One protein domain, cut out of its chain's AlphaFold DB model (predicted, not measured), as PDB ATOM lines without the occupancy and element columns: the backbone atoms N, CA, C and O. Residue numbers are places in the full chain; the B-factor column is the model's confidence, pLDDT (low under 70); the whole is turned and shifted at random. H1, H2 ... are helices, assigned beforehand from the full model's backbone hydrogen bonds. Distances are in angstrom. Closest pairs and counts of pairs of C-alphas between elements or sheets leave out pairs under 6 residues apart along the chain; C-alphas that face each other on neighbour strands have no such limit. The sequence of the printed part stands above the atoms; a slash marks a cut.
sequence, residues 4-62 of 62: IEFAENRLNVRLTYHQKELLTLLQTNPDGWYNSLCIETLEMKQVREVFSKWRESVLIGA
ATOM      1  N   ILE A   4     121.831 138.098 200.315       93.88
ATOM      2  CA  ILE A   4     123.190 138.503 200.710       93.88
ATOM      3  C   ILE A   4     123.144 139.689 201.678       93.88
ATOM      4  O   ILE A   4     123.727 139.613 202.757       93.88
ATOM      5  N   GLU A   5     122.406 140.753 201.343       93.62
ATOM      6  CA  GLU A   5     122.252 141.912 202.235       93.62
ATOM      7  C   GLU A   5     121.629 141.514 203.574       93.62
ATOM      8  O   GLU A   5     122.001 142.052 204.614       93.62
ATOM      9  N   PHE A   6     120.690 140.568 203.573       93.88
ATOM     10  CA  PHE A   6     120.117 140.038 204.806       93.88
ATOM     11  C   PHE A   6     121.150 139.271 205.637       93.88
ATOM     12  O   PHE A   6     121.259 139.499 206.843       93.88
ATOM     13  N   ALA A   7     121.938 138.400 205.007       94.31
ATOM     14  CA  ALA A   7     122.985 137.653 205.692       94.31
ATOM     15  C   ALA A   7     124.006 138.587 206.358       94.31
ATOM     16  O   ALA A   7     124.299 138.441 207.546       94.31
ATOM     17  N   GLU A   8     124.500 139.573 205.611       92.75
ATOM     18  CA  GLU A   8     125.573 140.456 206.067       92.75
ATOM     19  C   GLU A   8     125.065 141.511 207.059       92.75
ATOM     20  O   GLU A   8     125.699 141.723 208.089       92.75
ATOM     21  N   ASN A   9     123.894 142.116 206.817       92.81
ATOM     22  CA  ASN A   9     123.420 143.260 207.609       92.81
ATOM     23  C   ASN A   9     122.436 142.898 208.732       92.81
ATOM     24  O   ASN A   9     122.250 143.692 209.653       92.81
ATOM     25  N   ARG A  10     121.753 141.745 208.662       92.38
ATOM     26  CA  ARG A  10     120.791 141.313 209.700       92.38
ATOM     27  C   ARG A  10     121.313 140.155 210.531       92.38
ATOM     28  O   ARG A  10     121.094 140.143 211.738       92.38
ATOM     29  N   LEU A  11     121.988 139.194 209.902       92.69
ATOM     30  CA  LEU A  11     122.515 138.018 210.598       92.69
ATOM     31  C   LEU A  11     123.986 138.159 211.012       92.69
ATOM     32  O   LEU A  11     124.468 137.315 211.762       92.69
ATOM     33  N   ASN A  12     124.692 139.205 210.561       92.25
ATOM     34  CA  ASN A  12     126.140 139.377 210.752       92.25
ATOM     35  C   ASN A  12     126.949 138.148 210.293       92.25
ATOM     36  O   ASN A  12     127.968 137.786 210.883       92.25
ATOM     37  N   VAL A  13     126.478 137.480 209.237       91.88
ATOM     38  CA  VAL A  13     127.133 136.312 208.649       91.88
ATOM     39  C   VAL A  13     128.048 136.773 207.525       91.88
ATOM     40  O   VAL A  13     127.596 137.353 206.538       91.88
ATOM     41  N   ARG A  14     129.343 136.470 207.644       91.38
ATOM     42  CA  ARG A  14     130.300 136.671 206.554       91.38
ATOM     43  C   ARG A  14     130.248 135.479 205.603       91.38
ATOM     44  O   ARG A  14     130.585 134.368 205.997       91.38
ATOM     45  N   LEU A  15     129.858 135.735 204.360       91.12
ATOM     46  CA  LEU A  15     129.717 134.713 203.325       91.12
ATOM     47  C   LEU A  15     130.987 134.588 202.475       91.12
ATOM     48  O   LEU A  15     131.622 135.593 202.137       91.12
ATOM     49  N   THR A  16     131.327 133.362 202.080       92.88
ATOM     50  CA  THR A  16     132.316 133.095 201.024       92.88
ATOM     51  C   THR A  16     131.760 133.488 199.652       92.88
ATOM     52  O   THR A  16     130.562 133.732 199.488       92.88
ATOM     53  N   TYR A  17     132.629 133.531 198.638       92.50
ATOM     54  CA  TYR A  17     132.208 133.758 197.254       92.50
ATOM     55  C   TYR A  17     131.173 132.713 196.789       92.50
ATOM     56  O   TYR A  17     130.081 133.086 196.366       92.50
ATOM     57  N   HIS A  18     131.455 131.418 196.979       90.00
ATOM     58  CA  HIS A  18     130.551 130.332 196.579       90.00
ATOM     59  C   HIS A  18     129.204 130.382 197.315       90.00
ATOM     60  O   HIS A  18     128.156 130.165 196.711       90.00
ATOM     61  N   GLN A  19     129.192 130.732 198.606       91.19
ATOM     62  CA  GLN A  19     127.941 130.898 199.353       91.19
ATOM     63  C   GLN A  19     127.077 132.032 198.796       91.19
ATOM     64  O   GLN A  19     125.855 131.893 198.735       91.19
ATOM     65  N   LYS A  20     127.689 133.143 198.368       93.75
ATOM     66  CA  LYS A  20     126.968 134.255 197.727       93.75
ATOM     67  C   LYS A  20     126.360 133.832 196.392       93.75
ATOM     68  O   LYS A  20     125.202 134.161 196.128       93.75
ATOM     69  N   GLU A  21     127.095 133.075 195.581       91.25
ATOM     70  CA  GLU A  21     126.572 132.531 194.322       91.25
ATOM     71  C   GLU A  21     125.385 131.592 194.568       91.25
ATOM     72  O   GLU A  21     124.323 131.768 193.971       91.25
ATOM     73  N   LEU A  22     125.511 130.660 195.516       89.44
ATOM     74  CA  LEU A  22     124.435 129.730 195.870       89.44
ATOM     75  C   LEU A  22     123.190 130.452 196.400       89.44
ATOM     76  O   LEU A  22     122.074 130.138 195.988       89.44
ATOM     77  N   LEU A  23     123.359 131.451 197.271       92.00
ATOM     78  CA  LEU A  23     122.251 132.270 197.770       92.00
ATOM     79  C   LEU A  23     121.559 133.063 196.656       92.00
ATOM     80  O   LEU A  23     120.342 133.245 196.707       92.00
ATOM     81  N   THR A  24     122.308 133.500 195.645       90.81
ATOM     82  CA  THR A  24     121.759 134.187 194.467       90.81
ATOM     83  C   THR A  24     120.933 133.228 193.605       90.81
ATOM     84  O   THR A  24     119.822 133.562 193.185       90.81
ATOM     85  N   LEU A  25     121.422 132.002 193.392       88.25
ATOM     86  CA  LEU A  25     120.683 130.954 192.678       88.25
ATOM     87  C   LEU A  25     119.391 130.567 193.413       88.25
ATOM     88  O   LEU A  25     118.329 130.478 192.800       88.25
ATOM     89  N   LEU A  26     119.448 130.420 194.738       88.19
ATOM     90  CA  LEU A  26     118.271 130.130 195.561       88.19
ATOM     91  C   LEU A  26     117.257 131.271 195.551       88.19
ATOM     92  O   LEU A  26     116.056 131.024 195.549       88.19
ATOM     93  N   GLN A  27     117.715 132.523 195.528       87.69
ATOM     94  CA  GLN A  27     116.813 133.671 195.474       87.69
ATOM     95  C   GLN A  27     116.077 133.767 194.128       87.69
ATOM     96  O   GLN A  27     114.927 134.199 194.100       87.69
ATOM     97  N   THR A  28     116.713 133.363 193.026       86.75
ATOM     98  CA  THR A  28     116.105 133.403 191.682       86.75
ATOM     99  C   THR A  28     115.212 132.198 191.387       86.75
ATOM    100  O   THR A  28     114.229 132.342 190.664       86.75
ATOM    101  N   ASN A  29     115.504 131.026 191.961       84.25
ATOM    102  CA  ASN A  29     114.666 129.832 191.838       84.25
ATOM    103  C   ASN A  29     114.614 129.041 193.168       84.25
ATOM    104  O   ASN A  29     115.335 128.047 193.335       84.25
ATOM    105  N   PRO A  30     113.762 129.477 194.119       78.81
ATOM    106  CA  PRO A  30     113.686 128.917 195.469       78.81
ATOM    107  C   PRO A  30     113.324 127.435 195.507       78.81
ATOM    108  O   PRO A  30     113.961 126.666 196.224       78.81
ATOM    109  N   ASP A  31     112.313 127.023 194.745       75.38
ATOM    110  CA  ASP A  31     111.703 125.699 194.906       75.38
ATOM    111  C   ASP A  31     112.510 124.586 194.220       75.38
ATOM    112  O   ASP A  31     112.519 123.447 194.695       75.38
ATOM    113  N   GLY A  32     113.246 124.910 193.148       69.31
ATOM    114  CA  GLY A  32     114.113 123.957 192.448       69.31
ATOM    115  C   GLY A  32     115.422 123.666 193.185       69.31
ATOM    116  O   GLY A  32     115.832 122.510 193.321       69.31
ATOM    117  N   TRP A  33     116.083 124.706 193.698       70.88
ATOM    118  CA  TRP A  33     117.408 124.558 194.308       70.88
ATOM    119  C   TRP A  33     117.358 124.220 195.794       70.88
ATOM    120  O   TRP A  33     118.211 123.469 196.259       70.88
ATOM    121  N   TYR A  34     116.355 124.693 196.542       72.00
ATOM    122  CA  TYR A  34     116.305 124.468 197.991       72.00
ATOM    123  C   TYR A  34     116.222 122.982 198.365       72.00
ATOM    124  O   TYR A  34     116.873 122.550 199.315       72.00
ATOM    125  N   ASN A  35     115.472 122.190 197.593       70.94
ATOM    126  CA  ASN A  35     115.364 120.739 197.788       70.94
ATOM    127  C   ASN A  35     116.577 119.965 197.245       70.94
ATOM    128  O   ASN A  35     116.792 118.821 197.635       70.94
ATOM    129  N   SER A  36     117.372 120.593 196.376       72.31
ATOM    130  CA  SER A  36     118.549 119.996 195.730       72.31
ATOM    131  C   SER A  36     119.855 120.277 196.486       72.31
ATOM    132  O   SER A  36     120.893 119.702 196.166       72.31
ATOM    133  N   LEU A  37     119.829 121.154 197.496       72.00
ATOM    134  CA  LEU A  37     120.978 121.424 198.358       72.00
ATOM    135  C   LEU A  37     121.303 120.199 199.217       72.00
ATOM    136  O   LEU A  37     120.635 119.916 200.215       72.00
ATOM    137  N   CYS A  38     122.386 119.507 198.873       68.81
ATOM    138  CA  CYS A  38     122.972 118.496 199.741       68.81
ATOM    139  C   CYS A  38     123.598 119.173 200.977       68.81
ATOM    140  O   CYS A  38     124.615 119.856 200.884       68.81
ATOM    141  N   ILE A  39     122.986 118.999 202.152       70.81
ATOM    142  CA  ILE A  39     123.387 119.643 203.422       70.81
ATOM    143  C   ILE A  39     124.578 118.971 204.127       70.81
ATOM    144  O   ILE A  39     124.801 119.186 205.321       70.81
ATOM    145  N   GLU A  40     125.330 118.129 203.428       73.31
ATOM    146  CA  GLU A  40     126.428 117.369 204.031       73.31
ATOM    147  C   GLU A  40     127.645 118.246 204.353       73.31
ATOM    148  O   GLU A  40     128.403 117.934 205.273       73.31
ATOM    149  N   THR A  41     127.795 119.397 203.689       80.19
ATOM    150  CA  THR A  41     128.886 120.340 203.969       80.19
ATOM    151  C   THR A  41     128.453 121.459 204.916       80.19
ATOM    152  O   THR A  41     127.308 121.922 204.907       80.19
ATOM    153  N   LEU A  42     129.394 121.937 205.739       78.19
ATOM    154  CA  LEU A  42     129.183 123.102 206.608       78.19
ATOM    155  C   LEU A  42     128.769 124.342 205.795       78.19
ATOM    156  O   LEU A  42     127.919 125.116 206.230       78.19
ATOM    157  N   GLU A  43     129.328 124.482 204.593       80.50
ATOM    158  CA  GLU A  43     129.034 125.578 203.673       80.50
ATOM    159  C   GLU A  43     127.558 125.587 203.242       80.50
ATOM    160  O   GLU A  43     126.899 126.626 203.331       80.50
ATOM    161  N   MET A  44     127.012 124.424 202.870       84.25
ATOM    162  CA  MET A  44     125.614 124.277 202.447       84.25
ATOM    163  C   MET A  44     124.628 124.441 203.607       84.25
ATOM    164  O   MET A  44     123.542 124.995 203.419       84.25
ATOM    165  N   LYS A  45     125.005 124.019 204.823       86.69
ATOM    166  CA  LYS A  45     124.193 124.244 206.032       86.69
ATOM    167  C   LYS A  45     123.977 125.733 206.289       86.69
ATOM    168  O   LYS A  45     122.840 126.151 206.496       86.69
ATOM    169  N   GLN A  46     125.044 126.527 206.213       88.88
ATOM    170  CA  GLN A  46     124.968 127.969 206.443       88.88
ATOM    171  C   GLN A  46     124.145 128.680 205.358       88.88
ATOM    172  O   GLN A  46     123.316 129.529 205.681       88.88
ATOM    173  N   VAL A  47     124.310 128.297 204.086       91.19
ATOM    174  CA  VAL A  47     123.498 128.822 202.971       91.19
ATOM    175  C   VAL A  47     122.013 128.539 203.193       91.19
ATOM    176  O   VAL A  47     121.188 129.444 203.067       91.19
ATOM    177  N   ARG A  48     121.665 127.301 203.567       88.25
ATOM    178  CA  ARG A  48     120.273 126.917 203.813       88.25
ATOM    179  C   ARG A  48     119.669 127.702 204.970       88.25
ATOM    180  O   ARG A  48     118.575 128.230 204.825       88.25
ATOM    181  N   GLU A  49     120.389 127.818 206.083       91.00
ATOM    182  CA  GLU A  49     119.925 128.557 207.258       91.00
ATOM    183  C   GLU A  49     119.668 130.037 206.941       91.00
ATOM    184  O   GLU A  49     118.606 130.569 207.274       91.00
ATOM    185  N   VAL A  50     120.613 130.693 206.257       93.19
ATOM    186  CA  VAL A  50     120.471 132.087 205.815       93.19
ATOM    187  C   VAL A  50     119.247 132.240 204.916       93.19
ATOM    188  O   VAL A  50     118.443 133.151 205.123       93.19
ATOM    189  N   PHE A  51     119.079 131.345 203.942       91.88
ATOM    190  CA  PHE A  51     117.961 131.399 203.008       91.88
ATOM    191  C   PHE A  51     116.607 131.171 203.695       91.88
ATOM    192  O   PHE A  51     115.654 131.897 203.413       91.88
ATOM    193  N   SER A  52     116.516 130.216 204.625       90.19
ATOM    194  CA  SER A  52     115.302 129.955 205.410       90.19
ATOM    195  C   SER A  52     114.904 131.170 206.247       90.19
ATOM    196  O   SER A  52     113.771 131.634 206.142       90.19
ATOM    197  N   LYS A  53     115.852 131.753 206.993       92.00
ATOM    198  CA  LYS A  53     115.612 132.963 207.798       92.00
ATOM    199  C   LYS A  53     115.216 134.160 206.934       92.00
ATOM    200  O   LYS A  53     114.342 134.937 207.314       92.00
ATOM    201  N   TRP A  54     115.834 134.307 205.761       93.00
ATOM    202  CA  TRP A  54     115.457 135.351 204.813       93.00
ATOM    203  C   TRP A  54     114.022 135.147 204.320       93.00
ATOM    204  O   TRP A  54     113.227 136.083 204.394       93.00
ATOM    205  N   ARG A  55     113.658 133.928 203.898       89.06
ATOM    206  CA  ARG A  55     112.291 133.601 203.459       89.06
ATOM    207  C   ARG A  55     111.257 133.899 204.540       89.06
ATOM    208  O   ARG A  55     110.253 134.534 204.240       89.06
ATOM    209  N   GLU A  56     111.504 133.483 205.778       90.25
ATOM    210  CA  GLU A  56     110.627 133.788 206.915       90.25
ATOM    211  C   GLU A  56     110.480 135.301 207.121       90.25
ATOM    212  O   GLU A  56     109.364 135.790 207.273       90.25
ATOM    213  N   SER A  57     111.578 136.063 207.042       88.81
ATOM    214  CA  SER A  57     111.539 137.524 207.199       88.81
ATOM    215  C   SER A  57     110.739 138.236 206.104       88.81
ATOM    216  O   SER A  57     110.101 139.250 206.373       88.81
ATOM    217  N   VAL A  58     110.747 137.698 204.880       85.12
ATOM    218  CA  VAL A  58     109.961 138.226 203.758       85.12
ATOM    219  C   VAL A  58     108.486 137.852 203.905       85.12
ATOM    220  O   VAL A  58     107.632 138.672 203.603       85.12
ATOM    221  N   LEU A  59     108.183 136.645 204.393       78.69
ATOM    222  CA  LEU A  59     106.808 136.174 204.592       78.69
ATOM    223  C   LEU A  59     106.107 136.843 205.781       78.69
ATOM    224  O   LEU A  59     104.912 137.090 205.709       78.69
ATOM    225  N   ILE A  60     106.832 137.121 206.867       73.88
ATOM    226  CA  ILE A  60     106.295 137.801 208.060       73.88
ATOM    227  C   ILE A  60     106.236 139.326 207.847       73.88
ATOM    228  O   ILE A  60     105.484 140.021 208.525       73.88
ATOM    229  N   GLY A  61     107.042 139.854 206.922       56.59
ATOM    230  CA  GLY A  61     107.111 141.279 206.587       56.59
ATOM    231  C   GLY A  61     106.215 141.735 205.426       56.59
ATOM    232  O   GLY A  61     106.345 142.894 205.031       56.59
ATOM    233  N   ALA A  62     105.371 140.855 204.871       49.56
ATOM    234  CA  ALA A  62     104.392 141.141 203.813       49.56
ATOM    235  C   ALA A  62     102.968 141.190 204.383       49.56
ATOM    236  O   ALA A  62     102.184 142.038 203.901       49.56
TER     237      ALA A  62
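Overview. This is residues 4 to 62 of the 62 residues of an uncharacterized protein of Paenibacillus naphthalenovorans (UniProt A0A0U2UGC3). Two helices, H2 and the longer H4, pack on each other at an angle and make the core; the short H1 stands across one side of this pair, next to both, and the small H3 sits at the corner where H2 ends. H4 runs along the longest axis of the domain. The printed part has 59 residues with four named helices, H1, H2, H3 and H4 in that order, and no named strand; the class is all helix. The whole is compact, with a radius of gyration of the C-alphas of 10.8 A and spans of 31 by 25 by 17 A.

Arrangement. H1, residues 4 to 9, only just touches H2, residues 17 to 28, with 3 pairs of C-alphas within 8 A; the closest C-alphas are those of Ile 4 and Lys 20, 6.4 A apart. They run opposite ways at a steep tilt of 65 degrees. H1 also only just touches H4, residues 42 to 60, with 3 such pairs, about perpendicular at 83 degrees; the closest C-alphas, of Ala 7 and Val 50, are 6.1 A apart. H2 touches residues 43 to 51 of H4 alone; the closest C-alphas are those of Gln 19 and Val 47, 6.1 A apart. These two run the same way at 37 degrees, a tilt only just steep. H3, residues 30 to 34, and H2 touch only at the corner, and only just, with 3 pairs; the closest C-alphas, of Leu 26 and Trp 33, are 5.8 A apart. H3 and H4 are close but not clearly touching, and H1 and H3 are apart. In H1, H2, H3 and H4 every O i to N i+4 pair is within hydrogen-bond range.

Along the chain. H1 begins at C-alpha 4, (123.190, 138.503, 200.710). H2 measures 17.0 A from first to last C-alpha. H4 measures 27.2 A and ends at C-alpha 60, (106.295, 137.801, 208.060).

Size, cuts and confidence. The two C-alphas farthest apart, of Glu 40 and Ala 62, are 32.4 A apart. The printed part has no cut; the link from H2 to H3 is tight, and those from H1 to H2 and H3 to H4 are short. Mean pLDDT of the printed part is 84.9; residues 32, 38, 61 and 62 are under 70.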